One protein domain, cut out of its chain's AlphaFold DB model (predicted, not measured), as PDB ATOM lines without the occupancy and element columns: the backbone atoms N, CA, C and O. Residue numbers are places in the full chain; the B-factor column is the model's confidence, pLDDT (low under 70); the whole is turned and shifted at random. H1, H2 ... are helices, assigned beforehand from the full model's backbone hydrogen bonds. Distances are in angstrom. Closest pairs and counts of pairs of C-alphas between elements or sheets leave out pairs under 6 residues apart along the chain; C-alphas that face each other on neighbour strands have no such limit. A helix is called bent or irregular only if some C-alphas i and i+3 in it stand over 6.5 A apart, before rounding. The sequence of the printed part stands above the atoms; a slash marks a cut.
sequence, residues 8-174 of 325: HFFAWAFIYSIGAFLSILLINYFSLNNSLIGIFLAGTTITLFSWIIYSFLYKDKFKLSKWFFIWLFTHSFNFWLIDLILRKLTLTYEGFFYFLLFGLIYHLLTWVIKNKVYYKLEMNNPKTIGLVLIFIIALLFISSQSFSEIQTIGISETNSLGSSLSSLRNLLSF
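Overview. This is residues 8 to 174 of the 325 residues of an uncharacterized protein of archaeon GW2011_AR19 (UniProt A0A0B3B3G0). Two helical hairpins, H1 with H2 and H3 with H4, pack crosswise on each other into a four-helix core, in which the helices that touch cross at steep angles. H5 lies outside this core, near H2 and H3, and H6 lies at the other end of the longest axis, reached by a long link without a named element. The 167 printed residues hold six named helices, H1 to H6 in chain order, and no named strand; the class is all helix. The whole is compact, with a radius of gyration of the C-alphas of 16.6 A and spans of 53 by 41 by 27 A.

Arrangement. The longest helix, H4, residues 96 to 120, touches H1, residues 8 to 29, with its residues 99 to 107 alone, at a steep tilt of 66 degrees, opposite ways; the closest C-alphas are those of Ser 17 and Gly 103, 4.1 A apart. H4 also forms a hairpin with H3, residues 66 to 88, at a steep tilt of 45 degrees, where the closest C-alphas, Asn 78 and Tyr 106, are 6.7 A apart. H2, residues 35 to 58, forms a hairpin with H1 at a steep tilt of 40 degrees; the closest C-alphas are those of Ser 23 and Ala 42, 4.6 A apart. H2 touches H3 with its residues 39 to 47 alone, at a steep tilt of 59 degrees, and the closest C-alphas, Gly 43 and Ser 76, are 3.8 A apart. H2 and H4 are apart. H5, residues 126 to 142, is close to H3 but not clearly touching, with the C-alphas of Phe 77 and Leu 139 closest at 7.3 A. H6, residues 160 to 174, is close to H4 but not clearly touching, with the C-alphas of Phe 96 and Leu 161 closest at 7.0 A. Every O i to N i+4 pair is within hydrogen-bond range in H1, H2 and H5, against 18 of 19 in H3, 18 of 21 in H4 and 10 of 11 in H6.

Along the chain. H4 measures 35.2 A from first to last C-alpha, H3 34.2 A, H2 34.1 A, H1 31.5 A, H5 24.4 A and H6 20.8 A. H1 begins at C-alpha 8, (170.321, 187.110, 173.600), and H6 ends at C-alpha 174, (161.431, 196.703, 203.454). H4 is neither bent nor irregular, but only just: C-alphas 115 and 118 are 6.1 A apart.

Size, cuts and confidence. The two C-alphas farthest apart, Asn 124 and Thr 158, are 53.2 A apart. The printed part has no cut. The link from H5 to H6, residues 143 to 159, is long. The mean pLDDT of the printed part is 72.3; 62 residues are under 70, among them residues 138 to 174, and H6 has a mean of 40.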
ATOM      1  N   HIS A   8     171.777 187.163 173.454       81.31
ATOM      2  CA  HIS A   8     170.321 187.110 173.600       81.31
ATOM      3  C   HIS A   8     169.847 185.834 174.310       81.31
ATOM      4  O   HIS A   8     169.007 185.919 175.203       81.31
ATOM      5  N   PHE A   9     170.410 184.668 173.975       85.56
ATOM      6  CA  PHE A   9     170.093 183.405 174.647       85.56
ATOM      7  C   PHE A   9     170.430 183.468 176.143       85.56
ATOM      8  O   PHE A   9     169.608 183.104 176.986       85.56
ATOM      9  N   PHE A  10     171.620 183.971 176.482       85.75
ATOM     10  CA  PHE A  10     172.049 184.090 177.876       85.75
ATOM     11  C   PHE A  10     171.243 185.138 178.649       85.75
ATOM     12  O   PHE A  10     170.888 184.896 179.802       85.75
ATOM     13  N   ALA A  11     170.870 186.252 178.013       85.56
ATOM     14  CA  ALA A  11     169.991 187.249 178.614       85.56
ATOM     15  C   ALA A  11     168.624 186.652 178.985       85.56
ATOM     16  O   ALA A  11     168.141 186.853 180.098       85.56
ATOM     17  N   TRP A  12     168.016 185.858 178.097       87.88
ATOM     18  CA  TRP A  12     166.750 185.187 178.403       87.88
ATOM     19  C   TRP A  12     166.886 184.109 179.471       87.88
ATOM     20  O   TRP A  12     166.021 184.026 180.340       87.88
ATOM     21  N   ALA A  13     167.962 183.320 179.452       91.06
ATOM     22  CA  ALA A  13     168.244 182.374 180.527       91.06
ATOM     23  C   ALA A  13     168.305 183.085 181.888       91.06
ATOM     24  O   ALA A  13     167.647 182.652 182.830       91.06
ATOM     25  N   PHE A  14     168.992 184.228 181.959       90.50
ATOM     26  CA  PHE A  14     169.082 185.044 183.168       90.50
ATOM     27  C   PHE A  14     167.726 185.624 183.605       90.50
ATOM     28  O   PHE A  14     167.383 185.584 184.785       90.50
ATOM     29  N   ILE A  15     166.901 186.095 182.661       90.81
ATOM     30  CA  ILE A  15     165.528 186.548 182.945       90.81
ATOM     31  C   ILE A  15     164.694 185.411 183.552       90.81
ATOM     32  O   ILE A  15     163.986 185.628 184.536       90.81
ATOM     33  N   TYR A  16     164.791 184.191 183.016       93.38
ATOM     34  CA  TYR A  16     164.087 183.034 183.578       93.38
ATOM     35  C   TYR A  16     164.632 182.618 184.946       93.38
ATOM     36  O   TYR A  16     163.838 182.221 185.797       93.38
ATOM     37  N   SER A  17     165.937 182.758 185.195       92.50
ATOM     38  CA  SER A  17     166.524 182.570 186.528       92.50
ATOM     39  C   SER A  17     165.907 183.516 187.556       92.50
ATOM     40  O   SER A  17     165.492 183.068 188.624       92.50
ATOM     41  N   ILE A  18     165.783 184.807 187.221       91.06
ATOM     42  CA  ILE A  18     165.143 185.805 188.092       91.06
ATOM     43  C   ILE A  18     163.658 185.481 188.279       91.06
ATOM     44  O   ILE A  18     163.161 185.504 189.402       91.06
ATOM     45  N   GLY A  19     162.947 185.135 187.204       93.88
ATOM     46  CA  GLY A  19     161.537 184.753 187.280       93.88
ATOM     47  C   GLY A  19     161.305 183.548 188.195       93.88
ATOM     48  O   GLY A  19     160.415 183.583 189.038       93.88
ATOM     49  N   ALA A  20     162.133 182.506 188.080       92.00
ATOM     50  CA  ALA A  20     162.068 181.325 188.939       92.00
ATOM     51  C   ALA A  20     162.374 181.660 190.404       92.00
ATOM     52  O   ALA A  20     161.679 181.189 191.302       92.00
ATOM     53  N   PHE A  21     163.370 182.513 190.641       89.12
ATOM     54  CA  PHE A  21     163.687 183.018 191.972       89.12
ATOM     55  C   PHE A  21     162.496 183.750 192.612       89.12
ATOM     56  O   PHE A  21     162.095 183.420 193.729       89.12
ATOM     57  N   LEU A  22     161.871 184.680 191.880       90.50
ATOM     58  CA  LEU A  22     160.678 185.399 192.340       90.50
ATOM     59  C   LEU A  22     159.506 184.450 192.630       90.50
ATOM     60  O   LEU A  22     158.809 184.629 193.626       90.50
ATOM     61  N   SER A  23     159.311 183.421 191.804       92.00
ATOM     62  CA  SER A  23     158.276 182.407 192.024       92.00
ATOM     63  C   SER A  23     158.454 181.670 193.346       92.00
ATOM     64  O   SER A  23     157.491 181.535 194.099       92.00
ATOM     65  N   ILE A  24     159.674 181.215 193.654       87.62
ATOM     66  CA  ILE A  24     159.965 180.513 194.912       87.62
ATOM     67  C   ILE A  24     159.756 181.447 196.109       87.62
ATOM     68  O   ILE A  24     159.144 181.043 197.098       87.62
ATOM     69  N   LEU A  25     160.188 182.710 196.007       84.19
ATOM     70  CA  LEU A  25     159.929 183.709 197.046       84.19
ATOM     71  C   LEU A  25     158.430 183.893 197.311       84.19
ATOM     72  O   LEU A  25     158.023 183.895 198.469       84.19
ATOM     73  N   LEU A  26     157.610 184.016 196.263       84.75
ATOM     74  CA  LEU A  26     156.161 184.190 196.408       84.75
ATOM     75  C   LEU A  26     155.482 182.946 196.988       84.75
ATOM     76  O   LEU A  26     154.637 183.073 197.870       84.75
ATOM     77  N   ILE A  27     155.864 181.750 196.535       84.38
ATOM     78  CA  ILE A  27     155.356 180.482 197.080       84.38
ATOM     79  C   ILE A  27     155.613 180.402 198.589       84.38
ATOM     80  O   ILE A  27     154.693 180.098 199.351       84.38
ATOM     81  N   ASN A  28     156.842 180.712 199.013       79.38
ATOM     82  CA  ASN A  28     157.230 180.699 200.421       79.38
ATOM     83  C   ASN A  28     156.497 181.789 201.213       79.38
ATOM     84  O   ASN A  28     156.002 181.527 202.305       79.38
ATOM     85  N   TYR A  29     156.380 182.995 200.649       79.62
ATOM     86  CA  TYR A  29     155.684 184.118 201.276       79.62
ATOM     87  C   TYR A  29     154.213 183.795 201.577       79.62
ATOM     88  O   TYR A  29     153.738 184.041 202.681       79.62
ATOM     89  N   PHE A  30     153.499 183.189 200.625       80.75
ATOM     90  CA  PHE A  30     152.097 182.805 200.809       80.75
ATOM     91  C   PHE A  30     151.903 181.487 201.572       80.75
ATOM     92  O   PHE A  30     150.760 181.094 201.793       80.75
ATOM     93  N   SER A  31     152.985 180.807 201.978       78.19
ATOM     94  CA  SER A  31     152.935 179.519 202.689       78.19
ATOM     95  C   SER A  31     151.995 178.510 202.010       78.19
ATOM     96  O   SER A  31     151.139 177.888 202.642       78.19
ATOM     97  N   LEU A  32     152.101 178.391 200.681       74.88
ATOM     98  CA  LEU A  32     151.186 177.565 199.895       74.88
ATOM     99  C   LEU A  32     151.458 176.072 200.113       74.88
ATOM    100  O   LEU A  32     152.409 175.514 199.573       74.88
ATOM    101  N   ASN A  33     150.554 175.409 200.834       68.44
ATOM    102  CA  ASN A  33     150.627 173.963 201.080       68.44
ATOM    103  C   ASN A  33     150.173 173.113 199.876       68.44
ATOM    104  O   ASN A  33     150.482 171.925 199.795       68.44
ATOM    105  N   ASN A  34     149.428 173.704 198.934       75.75
ATOM    106  CA  ASN A  34     148.915 173.005 197.755       75.75
ATOM    107  C   ASN A  34     149.899 173.120 196.578       75.75
ATOM    108  O   ASN A  34     150.142 174.217 196.066       75.75
ATOM    109  N   SER A  35     150.411 171.972 196.120       77.06
ATOM    110  CA  SER A  35     151.406 171.877 195.045       77.06
ATOM    111  C   SER A  35     150.914 172.453 193.721       77.06
ATOM    112  O   SER A  35     151.661 173.159 193.046       77.06
ATOM    113  N   LEU A  36     149.645 172.230 193.371       77.50
ATOM    114  CA  LEU A  36     149.055 172.756 192.140       77.50
ATOM    115  C   LEU A  36     149.012 174.279 192.154       77.50
ATOM    116  O   LEU A  36     149.379 174.917 191.168       77.50
ATOM    117  N   ILE A  37     148.583 174.859 193.278       82.31
ATOM    118  CA  ILE A  37     148.495 176.314 193.433       82.31
ATOM    119  C   ILE A  37     149.900 176.919 193.372       82.31
ATOM    120  O   ILE A  37     150.094 177.914 192.679       82.31
ATOM    121  N   GLY A  38     150.890 176.287 194.012       86.56
ATOM    122  CA  GLY A  38     152.290 176.706 193.937       86.56
ATOM    123  C   GLY A  38     152.839 176.680 192.507       86.56
ATOM    124  O   GLY A  38     153.377 177.681 192.035       86.56
ATOM    125  N   ILE A  39     152.645 175.578 191.776       88.38
ATOM    126  CA  ILE A  39     153.084 175.436 190.376       88.38
ATOM    127  C   ILE A  39     152.405 176.477 189.477       88.38
ATOM    128  O   ILE A  39     153.060 177.106 188.643       88.38
ATOM    129  N   PHE A  40     151.100 176.686 189.652       89.38
ATOM    130  CA  PHE A  40     150.351 177.664 188.870       89.38
ATOM    131  C   PHE A  40     150.781 179.101 189.187       89.38
ATOM    132  O   PHE A  40     150.941 179.912 188.271       89.38
ATOM    133  N   LEU A  41     151.032 179.418 190.460       90.56
ATOM    134  CA  LEU A  41     151.575 180.711 190.873       90.56
ATOM    135  C   LEU A  41     152.974 180.935 190.287       90.56
ATOM    136  O   LEU A  41     153.259 182.023 189.784       90.56
ATOM    137  N   ALA A  42     153.826 179.907 190.285       92.12
ATOM    138  CA  ALA A  42     155.162 179.990 189.709       92.12
ATOM    139  C   ALA A  42     155.122 180.244 188.198       92.12
ATOM    140  O   ALA A  42     155.811 181.137 187.697       92.12
ATOM    141  N   GLY A  43     154.279 179.510 187.470       93.12
ATOM    142  CA  GLY A  43     154.070 179.745 186.044       93.12
ATOM    143  C   GLY A  43     153.487 181.126 185.757       93.12
ATOM    144  O   GLY A  43     153.946 181.798 184.833       93.12
ATOM    145  N   THR A  44     152.544 181.598 186.578       93.06
ATOM    146  CA  THR A  44     151.972 182.953 186.474       93.06
ATOM    147  C   THR A  44     153.042 184.018 186.647       93.06
ATOM    148  O   THR A  44     153.167 184.909 185.807       93.06
ATOM    149  N   THR A  45     153.861 183.889 187.687       94.31
ATOM    150  CA  THR A  45     154.951 184.819 187.996       94.31
ATOM    151  C   THR A  45     155.967 184.871 186.859       94.31
ATOM    152  O   THR A  45     156.270 185.952 186.360       94.31
ATOM    153  N   ILE A  46     156.430 183.714 186.370       94.81
ATOM    154  CA  ILE A  46     157.384 183.645 185.253       94.81
ATOM    155  C   ILE A  46     156.785 184.227 183.967       94.81
ATOM    156  O   ILE A  46     157.466 184.962 183.245       94.81
ATOM    157  N   THR A  47     155.516 183.939 183.673       92.81
ATOM    158  CA  THR A  47     154.846 184.441 182.464       92.81
ATOM    159  C   THR A  47     154.694 185.957 182.517       92.81
ATOM    160  O   THR A  47     155.059 186.642 181.567       92.81
ATOM    161  N   LEU A  48     154.207 186.506 183.632       92.25
ATOM    162  CA  LEU A  48     154.069 187.952 183.800       92.25
ATOM    163  C   LEU A  48     155.428 188.650 183.753       92.25
ATOM    164  O   LEU A  48     155.581 189.623 183.021       92.25
ATOM    165  N   PHE A  49     156.425 188.131 184.473       92.69
ATOM    166  CA  PHE A  49     157.759 188.721 184.512       92.69
ATOM    167  C   PHE A  49     158.422 188.734 183.130       92.69
ATOM    168  O   PHE A  49     158.849 189.785 182.655       92.69
ATOM    169  N   SER A  50     158.447 187.589 182.441       89.56
ATOM    170  CA  SER A  50     159.013 187.498 181.088       89.56
ATOM    171  C   SER A  50     158.293 188.411 180.095       89.56
ATOM    172  O   SER A  50     158.935 189.003 179.226       89.56
ATOM    173  N   TRP A  51     156.979 188.585 180.246       87.00
ATOM    174  CA  TRP A  51     156.203 189.446 179.366       87.00
ATOM    175  C   TRP A  51     156.406 190.936 179.648       87.00
ATOM    176  O   TRP A  51     156.506 191.710 178.700       87.00
ATOM    177  N   ILE A  52     156.546 191.338 180.916       88.25
ATOM    178  CA  ILE A  52     156.921 192.708 181.301       88.25
ATOM    179  C   ILE A  52     158.270 193.073 180.675       88.25
ATOM    180  O   ILE A  52     158.387 194.115 180.030       88.25
ATOM    181  N   ILE A  53     159.268 192.192 180.806       87.69
ATOM    182  CA  ILE A  53     160.590 192.406 180.208       87.69
ATOM    183  C   ILE A  53     160.495 192.470 178.681       87.69
ATOM    184  O   ILE A  53     161.081 193.360 178.067       87.69
ATOM    185  N   TYR A  54     159.713 191.585 178.058       81.62
ATOM    186  CA  TYR A  54     159.464 191.632 176.618       81.62
ATOM    187  C   TYR A  54     158.850 192.974 176.186       81.62
ATOM    188  O   TYR A  54     159.355 193.618 175.270       81.62
ATOM    189  N   SER A  55     157.792 193.428 176.862       79.81
ATOM    190  CA  SER A  55     157.136 194.706 176.571       79.81
ATOM    191  C   SER A  55     158.088 195.890 176.721       79.81
ATOM    192  O   SER A  55     158.062 196.795 175.889       79.81
ATOM    193  N   PHE A  56     158.960 195.870 177.733       80.81
ATOM    194  CA  PHE A  56     159.969 196.908 177.925       80.81
ATOM    195  C   PHE A  56     161.013 196.914 176.798       80.81
ATOM    196  O   PHE A  56     161.304 197.967 176.233       80.81
ATOM    197  N   LEU A  57     161.539 195.741 176.427       76.94
ATOM    198  CA  LEU A  57     162.577 195.609 175.399       76.94
ATOM    199  C   LEU A  57     162.072 195.936 173.988       76.94
ATOM    200  O   LEU A  57     162.804 196.535 173.202       76.94
ATOM    201  N   TYR A  58     160.837 195.555 173.660       75.19
ATOM    202  CA  TYR A  58     160.291 195.670 172.304       75.19
ATOM    203  C   TYR A  58     159.274 196.810 172.135       75.19
ATOM    204  O   TYR A  58     158.725 196.975 171.050       75.19
ATOM    205  N   LYS A  59     159.051 197.629 173.176       77.44
ATOM    206  CA  LYS A  59     158.099 198.762 173.197       77.44
ATOM    207  C   LYS A  59     156.664 198.385 172.797       77.44
ATOM    208  O   LYS A  59     155.901 199.224 172.317       77.44
ATOM    209  N   ASP A  60     156.280 197.132 173.024       70.25
ATOM    210  CA  ASP A  60     154.955 196.619 172.691       70.25
ATOM    211  C   ASP A  60     153.959 196.854 173.831       70.25
ATOM    212  O   ASP A  60     154.230 196.564 175.002       70.25
ATOM    213  N   LYS A  61     152.755 197.332 173.480       69.50
ATOM    214  CA  LYS A  61     151.656 197.503 174.442       69.50
ATOM    215  C   LYS A  61     151.197 196.137 174.957       69.50
ATOM    216  O   LYS A  61     150.891 195.247 174.164       69.50
ATOM    217  N   PHE A  62     151.087 196.007 176.277       63.47
ATOM    218  CA  PHE A  62     150.571 194.811 176.936       63.47
ATOM    219  C   PHE A  62     149.156 194.489 176.430       63.47
ATOM    220  O   PHE A  62     148.229 195.283 176.600       63.47
ATOM    221  N   LYS A  63     148.985 193.335 175.778       71.00
ATOM    222  CA  LYS A  63     147.686 192.850 175.297       71.00
ATOM    223  C   LYS A  63     147.495 191.398 175.707       71.00
ATOM    224  O   LYS A  63     148.116 190.508 175.130       71.00
ATOM    225  N   LEU A  64     146.585 191.161 176.653       72.00
ATOM    226  CA  LEU A  64     146.094 189.827 177.001       72.00
ATOM    227  C   LEU A  64     145.484 189.160 175.762       72.00
ATOM    228  O   LEU A  64     144.414 189.536 175.293       72.00
ATOM    229  N   SER A  65     146.202 188.187 175.206       78.19
ATOM    230  CA  SER A  65     145.771 187.398 174.050       78.19
ATOM    231  C   SER A  65     145.562 185.943 174.455       78.19
ATOM    232  O   SER A  65     146.050 185.504 175.494       78.19
ATOM    233  N   LYS A  66     144.885 185.149 173.617       75.56
ATOM    234  CA  LYS A  66     144.712 183.701 173.857       75.56
ATOM    235  C   LYS A  66     146.053 182.967 174.028       75.56
ATOM    236  O   LYS A  66     146.130 181.988 174.764       75.56
ATOM    237  N   TRP A  67     147.118 183.487 173.418       76.69
ATOM    238  CA  TRP A  67     148.479 182.974 173.568       76.69
ATOM    239  C   TRP A  67     149.023 183.105 174.986       76.69
ATOM    240  O   TRP A  67     149.836 182.278 175.382       76.69
ATOM    241  N   PHE A  68     148.556 184.083 175.766       81.31
ATOM    242  CA  PHE A  68     148.972 184.244 177.156       81.31
ATOM    243  C   PHE A  68     148.649 183.006 177.990       81.31
ATOM    244  O   PHE A  68     149.515 182.513 178.700       81.31
ATOM    245  N   PHE A  69     147.437 182.461 177.866       81.19
ATOM    246  CA  PHE A  69     147.039 181.279 178.631       81.19
ATOM    247  C   PHE A  69     147.853 180.044 178.239       81.19
ATOM    248  O   PHE A  69     148.260 179.266 179.094       81.19
ATOM    249  N   ILE A  70     148.154 179.883 176.952       80.75
ATOM    250  CA  ILE A  70     148.968 178.765 176.458       80.75
ATOM    251  C   ILE A  70     150.407 178.873 176.979       80.75
ATOM    252  O   ILE A  70     150.984 177.879 177.430       80.75
ATOM    253  N   TRP A  71     150.953 180.090 176.981       84.19
ATOM    254  CA  TRP A  71     152.238 180.396 177.597       84.19
ATOM    255  C   TRP A  71     152.233 180.138 179.100       84.19
ATOM    256  O   TRP A  71     153.153 179.496 179.594       84.19
ATOM    257  N   LEU A  72     151.174 180.542 179.799       88.94
ATOM    258  CA  LEU A  72     150.998 180.310 181.225       88.94
ATOM    259  C   LEU A  72     151.059 178.821 181.570       88.94
ATOM    260  O   LEU A  72     151.871 178.418 182.398       88.94
ATOM    261  N   PHE A  73     150.259 177.988 180.898       86.69
ATOM    262  CA  PHE A  73     150.271 176.539 181.129       86.69
ATOM    263  C   PHE A  73     151.636 175.917 180.840       86.69
ATOM    264  O   PHE A  73     152.113 175.070 181.593       86.69
ATOM    265  N   THR A  74     152.286 176.368 179.771       87.31
ATOM    266  CA  THR A  74     153.606 175.871 179.375       87.31
ATOM    267  C   THR A  74     154.671 176.262 180.387       87.31
ATOM    268  O   THR A  74     155.518 175.445 180.741       87.31
ATOM    269  N   HIS A  75     154.603 177.483 180.908       91.19
ATOM    270  CA  HIS A  75     155.512 177.961 181.932       91.19
ATOM    271  C   HIS A  75     155.316 177.241 183.270       91.19
ATOM    272  O   HIS A  75     156.312 176.855 183.887       91.19
ATOM    273  N   SER A  76     154.068 176.992 183.675       91.38
ATOM    274  CA  SER A  76     153.736 176.175 184.850       91.38
ATOM    275  C   SER A  76     154.287 174.754 184.715       91.38
ATOM    276  O   SER A  76     154.958 174.258 185.618       91.38
ATOM    277  N   PHE A  77     154.075 174.111 183.562       87.62
ATOM    278  CA  PHE A  77     154.580 172.763 183.315       87.62
ATOM    279  C   PHE A  77     156.112 172.704 183.295       87.62
ATOM    280  O   PHE A  77     156.696 171.838 183.940       87.62
ATOM    281  N   ASN A  78     156.773 173.625 182.585       90.44
ATOM    282  CA  ASN A  78     158.236 173.671 182.526       90.44
ATOM    283  C   ASN A  78     158.842 173.889 183.912       90.44
ATOM    284  O   ASN A  78     159.847 173.262 184.237       90.44
ATOM    285  N   PHE A  79     158.228 174.756 184.724       91.44
ATOM    286  CA  PHE A  79     158.675 175.000 186.091       91.44
ATOM    287  C   PHE A  79     158.628 173.712 186.910       91.44
ATOM    288  O   PHE A  79     159.641 173.315 187.475       91.44
ATOM    289  N   TRP A  80     157.484 173.026 186.893       88.19
ATOM    290  CA  TRP A  80     157.316 171.747 187.575       88.19
ATOM    291  C   TRP A  80     158.314 170.684 187.091       88.19
ATOM    292  O   TRP A  80     158.948 170.020 187.907       88.19
ATOM    293  N   LEU A  81     158.485 170.535 185.774       84.88
ATOM    294  CA  LEU A  81     159.367 169.519 185.201       84.88
ATOM    295  C   LEU A  81     160.827 169.743 185.614       84.88
ATOM    296  O   LEU A  81     161.521 168.795 185.978       84.88
ATOM    297  N   ILE A  82     161.294 170.990 185.550       88.69
ATOM    298  CA  ILE A  82     162.667 171.334 185.922       88.69
ATOM    299  C   ILE A  82     162.865 171.161 187.419       88.69
ATOM    300  O   ILE A  82     163.854 170.553 187.820       88.69
ATOM    301  N   ASP A  83     161.923 171.633 188.233       83.94
ATOM    302  CA  ASP A  83     161.970 171.454 189.681       83.94
ATOM    303  C   ASP A  83     162.063 169.963 190.054       83.94
ATOM    304  O   ASP A  83     162.938 169.572 190.825       83.94
ATOM    305  N   LEU A  84     161.271 169.097 189.411       79.88
ATOM    306  CA  LEU A  84     161.328 167.645 189.608       79.88
ATOM    307  C   LEU A  84     162.697 167.050 189.243       79.88
ATOM    308  O   LEU A  84     163.227 166.219 189.986       79.88
ATOM    309  N   ILE A  85     163.272 167.449 188.105       80.19
ATOM    310  CA  ILE A  85     164.592 166.969 187.668       80.19
ATOM    311  C   ILE A  85     165.676 167.426 188.647       80.19
ATOM    312  O   ILE A  85     166.502 166.617 189.066       80.19
ATOM    313  N   LEU A  86     165.666 168.702 189.038       80.25
ATOM    314  CA  LEU A  86     166.672 169.265 189.936       80.25
ATOM    315  C   LEU A  86     166.592 168.662 191.344       80.25
ATOM    316  O   LEU A  86     167.638 168.363 191.919       80.25
ATOM    317  N   ARG A  87     165.385 168.375 191.858       70.62
ATOM    318  CA  ARG A  87     165.207 167.636 193.123       70.62
ATOM    319  C   ARG A  87     165.834 166.244 193.065       70.62
ATOM    320  O   ARG A  87     166.530 165.850 193.996       70.62
ATOM    321  N   LYS A  88     165.649 165.509 191.961       73.69
ATOM    322  CA  LYS A  88     166.275 164.186 191.771       73.69
ATOM    323  C   LYS A  88     167.799 164.244 191.684       73.69
ATOM    324  O   LYS A  88     168.456 163.260 192.000       73.69
ATOM    325  N   LEU A  89     168.353 165.379 191.263       73.19
ATOM    326  CA  LEU A  89     169.795 165.617 191.215       73.19
ATOM    327  C   LEU A  89     170.371 166.096 192.555       73.19
ATOM    328  O   LEU A  89     171.561 166.395 192.622       73.19
ATOM    329  N   THR A  90     169.562 166.167 193.623       70.25
ATOM    330  CA  THR A  90     169.965 166.628 194.968       70.25
ATOM    331  C   THR A  90     170.604 168.022 194.988       70.25
ATOM    332  O   THR A  90     171.333 168.372 195.912       70.25
ATOM    333  N   LEU A  91     170.326 168.845 193.972       63.56
ATOM    334  CA  LEU A  91     170.765 170.234 193.942       63.56
ATOM    335  C   LEU A  91     169.845 171.043 194.861       63.56
ATOM    336  O   LEU A  91     168.679 171.267 194.537       63.56
ATOM    337  N   THR A  92     170.363 171.448 196.019       62.44
ATOM    338  CA  THR A  92     169.632 172.280 196.980       62.44
ATOM    339  C   THR A  92     169.451 173.709 196.451       62.44
ATOM    340  O   THR A  92     170.239 174.207 195.643       62.44
ATOM    341  N   TYR A  93     168.401 174.390 196.920       63.28
ATOM    342  CA  TYR A  93     167.992 175.736 196.486       63.28
ATOM    343  C   TYR A  93     168.962 176.876 196.884       63.28
ATOM    344  O   TYR A  93     168.670 178.045 196.642       63.28
ATOM    345  N   GLU A  94     170.119 176.577 197.482       56.56
ATOM    346  CA  GLU A  94     170.955 177.566 198.188       56.56
ATOM    347  C   GLU A  94     171.911 178.385 197.309       56.56
ATOM    348  O   GLU A  94     172.670 179.214 197.812       56.56
ATOM    349  N   GLY A  95     171.905 178.185 195.990       66.81
ATOM    350  CA  GLY A  95     172.918 178.768 195.114       66.81
ATOM    351  C   GLY A  95     172.361 179.642 194.003       66.81
ATOM    352  O   GLY A  95     171.441 179.253 193.291       66.81
ATOM    353  N   PHE A  96     173.042 180.755 193.719       74.00
ATOM    354  CA  PHE A  96     172.927 181.445 192.425       74.00
ATOM    355  C   PHE A  96     173.060 180.469 191.248       74.00
ATOM    356  O   PHE A  96     172.321 180.558 190.271       74.00
ATOM    357  N   PHE A  97     173.955 179.485 191.381       78.25
ATOM    358  CA  PHE A  97     174.151 178.426 190.397       78.25
ATOM    359  C   PHE A  97     172.904 177.568 190.165       78.25
ATOM    360  O   PHE A  97     172.657 177.198 189.020       78.25
ATOM    361  N   TYR A  98     172.097 177.299 191.199       83.94
ATOM    362  CA  TYR A  98     170.825 176.588 191.046       83.94
ATOM    363  C   TYR A  98     169.896 177.372 190.116       83.94
ATOM    364  O   TYR A  98     169.426 176.840 189.114       83.94
ATOM    365  N   PHE A  99     169.695 178.664 190.391       86.88
ATOM    366  CA  PHE A  99     168.817 179.514 189.585       86.88
ATOM    367  C   PHE A  99     169.351 179.744 188.174       86.88
ATOM    368  O   PHE A  99     168.572 179.791 187.222       86.88
ATOM    369  N   LEU A 100     170.668 179.858 188.008       87.19
ATOM    370  CA  LEU A 100     171.297 179.993 186.698       87.19
ATOM    371  C   LEU A 100     171.107 178.724 185.858       87.19
ATOM    372  O   LEU A 100     170.680 178.806 184.707       87.19
ATOM    373  N   LEU A 101     171.342 177.546 186.448       87.94
ATOM    374  CA  LEU A 101     171.092 176.263 185.795       87.94
ATOM    375  C   LEU A 101     169.603 176.091 185.468       87.94
ATOM    376  O   LEU A 101     169.265 175.703 184.349       87.94
ATOM    377  N   PHE A 102     168.725 176.449 186.409       90.75
ATOM    378  CA  PHE A 102     167.281 176.467 186.206       90.75
ATOM    379  C   PHE A 102     166.932 177.310 184.981       90.75
ATOM    380  O   PHE A 102     166.315 176.802 184.054       90.75
ATOM    381  N   GLY A 103     167.380 178.567 184.925       90.81
ATOM    382  CA  GLY A 103     167.100 179.484 183.819       90.81
ATOM    383  C   GLY A 103     167.641 179.010 182.470       90.81
ATOM    384  O   GLY A 103     166.945 179.135 181.462       90.81
ATOM    385  N   LEU A 104     168.830 178.395 182.436       90.38
ATOM    386  CA  LEU A 104     169.390 177.794 181.219       90.38
ATOM    387  C   LEU A 104     168.521 176.649 180.694       90.38
ATOM    388  O   LEU A 104     168.146 176.649 179.518       90.38
ATOM    389  N   ILE A 105     168.173 175.691 181.559       92.12
ATOM    390  CA  ILE A 105     167.317 174.555 181.189       92.12
ATOM    391  C   ILE A 105     165.930 175.067 180.786       92.12
ATOM    392  O   ILE A 105     165.374 174.645 179.771       92.12
ATOM    393  N   TYR A 106     165.399 176.031 181.533       93.69
ATOM    394  CA  TYR A 106     164.097 176.640 181.294       93.69
ATOM    395  C   TYR A 106     164.022 177.343 179.945       93.69
ATOM    396  O   TYR A 106     163.069 177.134 179.184       93.69
ATOM    397  N   HIS A 107     165.035 178.143 179.614       90.25
ATOM    398  CA  HIS A 107     165.104 178.818 178.329       90.25
ATOM    399  C   HIS A 107     165.247 177.816 177.184       90.25
ATOM    400  O   HIS A 107     164.547 177.940 176.179       90.25
ATOM    401  N   LEU A 108     166.087 176.788 177.349       87.81
ATOM    402  CA  LEU A 108     166.264 175.733 176.354       87.81
ATOM    403  C   LEU A 108     164.947 174.996 176.074       87.81
ATOM    404  O   LEU A 108     164.551 174.884 174.913       87.81
ATOM    405  N   LEU A 109     164.236 174.546 177.114       87.56
ATOM    406  CA  LEU A 109     162.932 173.887 176.973       87.56
ATOM    407  C   LEU A 109     161.917 174.804 176.296       87.56
ATOM    408  O   LEU A 109     161.261 174.410 175.331       87.56
ATOM    409  N   THR A 110     161.839 176.054 176.745       86.38
ATOM    410  CA  THR A 110     160.944 177.058 176.167       86.38
ATOM    411  C   THR A 110     161.246 177.304 174.686       86.38
ATOM    412  O   THR A 110     160.332 177.370 173.863       86.38
ATOM    413  N   TRP A 111     162.524 177.382 174.309       83.94
ATOM    414  CA  TRP A 111     162.959 177.538 172.922       83.94
ATOM    415  C   TRP A 111     162.589 176.324 172.062       83.94
ATOM    416  O   TRP A 111     162.095 176.489 170.941       83.94
ATOM    417  N   VAL A 112     162.780 175.107 172.587       82.19
ATOM    418  CA  VAL A 112     162.387 173.866 171.906       82.19
ATOM    419  C   VAL A 112     160.875 173.839 171.694       82.19
ATOM    420  O   VAL A 112     160.439 173.628 170.564       82.19
ATOM    421  N   ILE A 113     160.075 174.110 172.728       81.56
ATOM    422  CA  ILE A 113     158.608 174.121 172.634       81.56
ATOM    423  C   ILE A 113     158.154 175.171 171.615       81.56
ATOM    424  O   ILE A 113     157.412 174.853 170.686       81.56
ATOM    425  N   LYS A 114     158.678 176.397 171.698       79.50
ATOM    426  CA  LYS A 114     158.329 177.473 170.764       79.50
ATOM    427  C   LYS A 114     158.593 177.087 169.304       79.50
ATOM    428  O   LYS A 114     157.715 177.235 168.457       79.50
ATOM    429  N   ASN A 115     159.779 176.562 168.999       74.19
ATOM    430  CA  ASN A 115     160.188 176.334 167.610       74.19
ATOM    431  C   ASN A 115     159.771 174.970 167.045       74.19
ATOM    432  O   ASN A 115     159.616 174.834 165.833       74.19
ATOM    433  N   LYS A 116     159.636 173.936 167.881       77.31
ATOM    434  CA  LYS A 116     159.280 172.579 167.429       77.31
ATOM    435  C   LYS A 116     157.797 172.286 167.559       77.31
ATOM    436  O   LYS A 116     157.273 171.568 166.713       77.31
ATOM    437  N   VAL A 117     157.162 172.804 168.607       72.81
ATOM    438  CA  VAL A 117     155.771 172.505 168.943       72.81
ATOM    439  C   VAL A 117     154.886 173.611 168.379       72.81
ATOM    440  O   VAL A 117     154.135 173.349 167.447       72.81
ATOM    441  N   TYR A 118     155.043 174.865 168.810       69.94
ATOM    442  CA  TYR A 118     154.136 175.935 168.363       69.94
ATOM    443  C   TYR A 118     154.268 176.296 166.890       69.94
ATOM    444  O   TYR A 118     153.253 176.445 166.226       69.94
ATOM    445  N   TYR A 119     155.486 176.380 166.351       67.81
ATOM    446  CA  TYR A 119     155.655 176.705 164.930       67.81
ATOM    447  C   TYR A 119     155.067 175.632 163.993       67.81
ATOM    448  O   TYR A 119     154.733 175.924 162.851       67.81
ATOM    449  N   LYS A 120     154.938 174.381 164.463       67.81
ATOM    450  CA  LYS A 120     154.308 173.288 163.702       67.81
ATOM    451  C   LYS A 120     152.810 173.139 163.967       67.81
ATOM    452  O   LYS A 120     152.130 172.485 163.183       67.81
ATOM    453  N   LEU A 121     152.310 173.675 165.077       62.22
ATOM    454  CA  LEU A 121     150.913 173.552 165.470       62.22
ATOM    455  C   LEU A 121     150.127 174.750 164.944       62.22
ATOM    456  O   LEU A 121     150.108 175.821 165.548       62.22
ATOM    457  N   GLU A 122     149.412 174.545 163.842       58.69
ATOM    458  CA  GLU A 122     148.312 175.432 163.477       58.69
ATOM    459  C   GLU A 122     147.221 175.342 164.559       58.69
ATOM    460  O   GLU A 122     146.685 174.270 164.855       58.69
ATOM    461  N   MET A 123     146.904 176.471 165.196       53.16
ATOM    462  CA  MET A 123     146.051 176.515 166.392       53.16
ATOM    463  C   MET A 123     144.589 176.117 166.175       53.16
ATOM    464  O   MET A 123     143.890 175.857 167.150       53.16
ATOM    465  N   ASN A 124     144.139 176.009 164.927       57.00
ATOM    466  CA  ASN A 124     142.796 175.525 164.604       57.00
ATOM    467  C   ASN A 124     142.722 173.999 164.458       57.00
ATOM    468  O   ASN A 124     141.663 173.462 164.145       57.00
ATOM    469  N   ASN A 125     143.827 173.283 164.680       62.19
ATOM    470  CA  ASN A 125     143.829 171.833 164.590       62.19
ATOM    471  C   ASN A 125     143.314 171.211 165.907       62.19
ATOM    472  O   ASN A 125     143.902 171.467 166.962       62.19
ATOM    473  N   PRO A 126     142.278 170.349 165.887       65.00
ATOM    474  CA  PRO A 126     141.776 169.656 167.081       65.00
ATOM    475  C   PRO A 126     142.856 168.850 167.822       65.00
ATOM    476  O   PRO A 126     142.765 168.653 169.034       65.00
ATOM    477  N   LYS A 127     143.939 168.459 167.134       62.84
ATOM    478  CA  LYS A 127     145.119 167.832 167.753       62.84
ATOM    479  C   LYS A 127     145.803 168.738 168.785       62.84
ATOM    480  O   LYS A 127     146.287 168.240 169.795       62.84
ATOM    481  N   THR A 128     145.808 170.053 168.567       59.19
ATOM    482  CA  THR A 128     146.393 171.050 169.479       59.19
ATOM    483  C   THR A 128     145.579 171.163 170.767       59.19
ATOM    484  O   THR A 128     146.146 171.185 171.857       59.19
ATOM    485  N   ILE A 129     144.246 171.156 170.648       63.66
ATOM    486  CA  ILE A 129     143.320 171.155 171.790       63.66
ATOM    487  C   ILE A 129     143.497 169.871 172.613       63.66
ATOM    488  O   ILE A 129     143.603 169.939 173.835       63.66
ATOM    489  N   GLY A 130     143.619 168.716 171.946       71.94
ATOM    490  CA  GLY A 130     143.902 167.437 172.603       71.94
ATOM    491  C   GLY A 130     145.226 167.435 173.373       71.94
ATOM    492  O   GLY A 130     145.283 166.943 174.494       71.94
ATOM    493  N   LEU A 131     146.278 168.045 172.820       67.50
ATOM    494  CA  LEU A 131     147.587 168.141 173.474       67.50
ATOM    495  C   LEU A 131     147.528 169.024 174.733       67.50
ATOM    496  O   LEU A 131     148.042 168.633 175.777       67.50
ATOM    497  N   VAL A 132     146.840 170.171 174.669       64.06
ATOM    498  CA  VAL A 132     146.603 171.038 175.839       64.06
ATOM    499  C   VAL A 132     145.778 170.311 176.908       64.06
ATOM    500  O   VAL A 132     146.117 170.384 178.085       64.06
ATOM    501  N   LEU A 133     144.749 169.553 176.515       68.44
ATOM    502  CA  LEU A 133     143.957 168.722 177.429       68.44
ATOM    503  C   LEU A 133     144.795 167.631 178.104       68.44
ATOM    504  O   LEU A 133     144.696 167.469 179.315       68.44
ATOM    505  N   ILE A 134     145.659 166.932 177.361       76.06
ATOM    506  CA  ILE A 134     146.591 165.944 177.929       76.06
ATOM    507  C   ILE A 134     147.533 166.614 178.933       76.06
ATOM    508  O   ILE A 134     147.768 166.063 180.004       76.06
ATOM    509  N   PHE A 135     148.025 167.820 178.633       64.88
ATOM    510  CA  PHE A 135     148.846 168.599 179.565       64.88
ATOM    511  C   PHE A 135     148.094 168.977 180.843       64.88
ATOM    512  O   PHE A 135     148.645 168.839 181.932       64.88
ATOM    513  N   ILE A 136     146.838 169.418 180.728       67.62
ATOM    514  CA  ILE A 136     145.985 169.737 181.880       67.62
ATOM    515  C   ILE A 136     145.726 168.477 182.716       67.62
ATOM    516  O   ILE A 136     145.860 168.522 183.935       67.62
ATOM    517  N   ILE A 137     145.418 167.342 182.080       70.00
ATOM    518  CA  ILE A 137     145.195 166.060 182.767       70.00
ATOM    519  C   ILE A 137     146.476 165.586 183.462       70.00
ATOM    520  O   ILE A 137     146.414 165.168 184.615       70.00
ATOM    521  N   ALA A 138     147.639 165.700 182.814       69.81
ATOM    522  CA  ALA A 138     148.925 165.376 183.424       69.81
ATOM    523  C   ALA A 138     149.205 166.267 184.646       69.81
ATOM    524  O   ALA A 138     149.561 165.755 185.704       69.81
ATOM    525  N   LEU A 139     148.969 167.579 184.542       61.25
ATOM    526  CA  LEU A 139     149.095 168.519 185.661       61.25
ATOM    527  C   LEU A 139     148.154 168.167 186.828       61.25
ATOM    528  O   LEU A 139     148.578 168.190 187.982       61.25
ATOM    529  N   LEU A 140     146.903 167.793 186.538       60.84
ATOM    530  CA  LEU A 140     145.922 167.385 187.549       60.84
ATOM    531  C   LEU A 140     146.315 166.072 188.239       60.84
ATOM    532  O   LEU A 140     146.288 165.999 189.464       60.84
ATOM    533  N   PHE A 141     146.735 165.054 187.487       61.97
ATOM    534  CA  PHE A 141     147.108 163.752 188.055       61.97
ATOM    535  C   PHE A 141     148.328 163.858 188.980       61.97
ATOM    536  O   PHE A 141     148.408 163.195 190.013       61.97
ATOM    537  N   ILE A 142     149.260 164.742 188.636       54.81
ATOM    538  CA  ILE A 142     150.528 164.923 189.343       54.81
ATOM    539  C   ILE A 142     150.378 165.827 190.573       54.81
ATOM    540  O   ILE A 142     151.097 165.650 191.554       54.81
ATOM    541  N   SER A 143     149.394 166.729 190.579       51.56
ATOM    542  CA  SER A 143     149.067 167.541 191.760       51.56
ATOM    543  C   SER A 143     148.601 166.758 192.989       51.56
ATOM    544  O   SER A 143     148.497 167.322 194.075       51.56
ATOM    545  N   SER A 144     148.357 165.454 192.840       52.19
ATOM    546  CA  SER A 144     148.100 164.552 193.962       52.19
ATOM    547  C   SER A 144     149.324 164.333 194.868       52.19
ATOM    548  O   SER A 144     149.163 163.857 195.989       52.19
ATOM    549  N   GLN A 145     150.536 164.698 194.427       55.38
ATOM    550  CA  GLN A 145     151.741 164.654 195.258       55.38
ATOM    551  C   GLN A 145     151.825 165.908 196.142       55.38
ATOM    552  O   GLN A 145     151.768 167.044 195.652       55.38
ATOM    553  N   SER A 146     151.947 165.705 197.459       48.78
ATOM    554  CA  SER A 146     152.049 166.785 198.437       48.78
ATOM    555  C   SER A 146     153.329 167.593 198.224       48.78
ATOM    556  O   SER A 146     154.428 167.067 198.079       48.78
ATOM    557  N   PHE A 147     153.185 168.916 198.251       46.16
ATOM    558  CA  PHE A 147     154.303 169.858 198.167       46.16
ATOM    559  C   PHE A 147     155.169 169.883 199.436       46.16
ATOM    560  O   PHE A 147     156.172 170.588 199.474       46.16
ATOM    561  N   SER A 148     154.780 169.134 200.474       39.53
ATOM    562  CA  SER A 148     155.310 169.208 201.841       39.53
ATOM    563  C   SER A 148     156.766 168.756 201.999       39.53
ATOM    564  O   SER A 148     157.306 168.859 203.090       39.53
ATOM    565  N   GLU A 149     157.413 168.309 200.924       40.25
ATOM    566  CA  GLU A 149     158.864 168.094 200.859       40.25
ATOM    567  C   GLU A 149     159.533 168.991 199.801       40.25
ATOM    568  O   GLU A 149     160.498 168.611 199.134       40.25
ATOM    569  N   ILE A 150     159.056 170.224 199.615       42.72
ATOM    570  CA  ILE A 150     160.017 171.290 199.320       42.72
ATOM    571  C   ILE A 150     160.907 171.369 200.547       42.72
ATOM    572  O   ILE A 150     160.449 171.779 201.608       42.72
ATOM    573  N   GLN A 151     162.161 170.939 200.413       41.56
ATOM    574  CA  GLN A 151     163.190 171.161 201.418       41.56
ATOM    575  C   GLN A 151     163.391 172.675 201.598       41.56
ATOM    576  O   GLN A 151     164.302 173.276 201.041       41.56
ATOM    577  N   THR A 152     162.537 173.297 202.409       40.06
ATOM    578  CA  THR A 152     162.721 174.624 203.010       40.06
ATOM    579  C   THR A 152     163.775 174.597 204.122       40.06
ATOM    580  O   THR A 152     164.066 175.627 204.720       40.06
ATOM    581  N   ILE A 153     164.386 173.431 204.368       36.00
ATOM    582  CA  ILE A 153     165.464 173.210 205.341       36.00
ATOM    583  C   ILE A 153     166.783 173.868 204.886       36.00
ATOM    584  O   ILE A 153     167.639 174.154 205.715       36.00
ATOM    585  N   GLY A 154     166.939 174.164 203.594       36.91
ATOM    586  CA  GLY A 154     168.152 174.762 203.038       36.91
ATOM    587  C   GLY A 154     167.992 176.234 202.665       36.91
ATOM    588  O   GLY A 154     168.106 176.579 201.497       36.91
ATOM    589  N   ILE A 155     167.683 177.109 203.619       42.00
ATOM    590  CA  ILE A 155     168.164 178.500 203.562       42.00
ATOM    591  C   ILE A 155     168.945 178.704 204.859       42.00
ATOM    592  O   ILE A 155     168.548 179.458 205.744       42.00
ATOM    593  N   SER A 156     170.013 177.924 205.014       39.44
ATOM    594  CA  SER A 156     171.001 178.126 206.066       39.44
ATOM    595  C   SER A 156     171.822 179.373 205.729       39.44
ATOM    596  O   SER A 156     172.318 179.525 204.613       39.44
ATOM    597  N   GLU A 157     171.976 180.273 206.701       40.75
ATOM    598  CA  GLU A 157     172.622 181.597 206.612       40.75
ATOM    599  C   GLU A 157     174.127 181.572 206.246       40.75
ATOM    600  O   GLU A 157     174.806 182.594 206.315       40.75
ATOM    601  N   THR A 158     174.682 180.428 205.846       35.12
ATOM    602  CA  THR A 158     176.132 180.189 205.820       35.12
ATOM    603  C   THR A 158     176.817 180.397 204.467       35.12
ATOM    604  O   THR A 158     178.042 180.360 204.411       35.12
ATOM    605  N   ASN A 159     176.085 180.649 203.377       36.72
ATOM    606  CA  ASN A 159     176.690 180.897 202.062       36.72
ATOM    607  C   ASN A 159     176.683 182.392 201.697       36.72
ATOM    608  O   ASN A 159     175.739 183.115 202.001       36.72
ATOM    609  N   SER A 160     177.716 182.862 200.986       38.69
ATOM    610  CA  SER A 160     177.928 184.277 200.605       38.69
ATOM    611  C   SER A 160     176.844 184.880 199.695       38.69
ATOM    612  O   SER A 160     176.800 186.087 199.476       38.69
ATOM    613  N   LEU A 161     175.945 184.045 199.174       41.19
ATOM    614  CA  LEU A 161     174.723 184.463 198.495       41.19
ATOM    615  C   LEU A 161     173.516 184.535 199.429       41.19
ATOM    616  O   LEU A 161     172.598 185.293 199.150       41.19
ATOM    617  N   GLY A 162     173.548 183.816 200.550       40.38
ATOM    618  CA  GLY A 162     172.641 183.962 201.685       40.38
ATOM    619  C   GLY A 162     172.731 185.346 202.324       40.38
ATOM    620  O   GLY A 162     171.707 185.870 202.736       40.38
ATOM    621  N   SER A 163     173.892 186.013 202.298       39.12
ATOM    622  CA  SER A 163     174.018 187.416 202.729       39.12
ATOM    623  C   SER A 163     173.432 188.399 201.705       39.12
ATOM    624  O   SER A 163     172.709 189.319 202.090       39.12
ATOM    625  N   SER A 164     173.625 188.173 200.402       45.00
ATOM    626  CA  SER A 164     172.962 188.940 199.332       45.00
ATOM    627  C   SER A 164     171.453 188.702 199.301       45.00
ATOM    628  O   SER A 164     170.695 189.634 199.062       45.00
ATOM    629  N   LEU A 165     171.003 187.486 199.612       46.59
ATOM    630  CA  LEU A 165     169.603 187.120 199.803       46.59
ATOM    631  C   LEU A 165     169.053 187.637 201.118       46.59
ATOM    632  O   LEU A 165     167.893 187.993 201.136       46.59
ATOM    633  N   SER A 166     169.843 187.748 202.185       41.03
ATOM    634  CA  SER A 166     169.447 188.457 203.402       41.03
ATOM    635  C   SER A 166     169.322 189.947 203.117       41.03
ATOM    636  O   SER A 166     168.411 190.571 203.620       41.03
ATOM    637  N   SER A 167     170.143 190.500 202.221       42.34
ATOM    638  CA  SER A 167     170.097 191.903 201.801       42.34
ATOM    639  C   SER A 167     168.932 192.177 200.847       42.34
ATOM    640  O   SER A 167     168.262 193.190 200.988       42.34
ATOM    641  N   LEU A 168     168.626 191.256 199.925       40.53
ATOM    642  CA  LEU A 168     167.437 191.288 199.065       40.53
ATOM    643  C   LEU A 168     166.171 190.964 199.849       40.53
ATOM    644  O   LEU A 168     165.150 191.584 199.609       40.53
ATOM    645  N   ARG A 169     166.238 190.053 200.819       42.59
ATOM    646  CA  ARG A 169     165.201 189.814 201.821       42.59
ATOM    647  C   ARG A 169     165.065 191.031 202.709       42.59
ATOM    648  O   ARG A 169     163.935 191.300 203.011       42.59
ATOM    649  N   ASN A 170     166.109 191.795 203.027       39.94
ATOM    650  CA  ASN A 170     166.040 193.053 203.782       39.94
ATOM    651  C   ASN A 170     165.499 194.213 202.923       39.94
ATOM    652  O   ASN A 170     164.777 195.063 203.434       39.94
ATOM    653  N   LEU A 171     165.776 194.217 201.612       38.12
ATOM    654  CA  LEU A 171     165.229 195.154 200.618       38.12
ATOM    655  C   LEU A 171     163.774 194.827 200.231       38.12
ATOM    656  O   LEU A 171     162.991 195.736 199.982       38.12
ATOM    657  N   LEU A 172     163.389 193.549 200.209       38.44
ATOM    658  CA  LEU A 172     162.021 193.077 199.955       38.44
ATOM    659  C   LEU A 172     161.204 192.960 201.253       38.44
ATOM    660  O   LEU A 172     159.997 193.167 201.233       38.44
ATOM    661  N   SER A 173     161.836 192.737 202.408       34.75
ATOM    662  CA  SER A 173     161.243 192.900 203.747       34.75
ATOM    663  C   SER A 173     161.182 194.360 204.161       34.75
ATOM    664  O   SER A 173     160.638 194.664 205.223       34.75
ATOM    665  N   PHE A 174     161.657 195.271 203.306       33.44
ATOM    666  CA  PHE A 174     161.431 196.703 203.454       33.44
ATOM    667  C   PHE A 174     159.948 197.091 203.312       33.44
ATOM    668  O   PHE A 174     159.589 198.246 203.547       33.44
TER     669      PHE A 174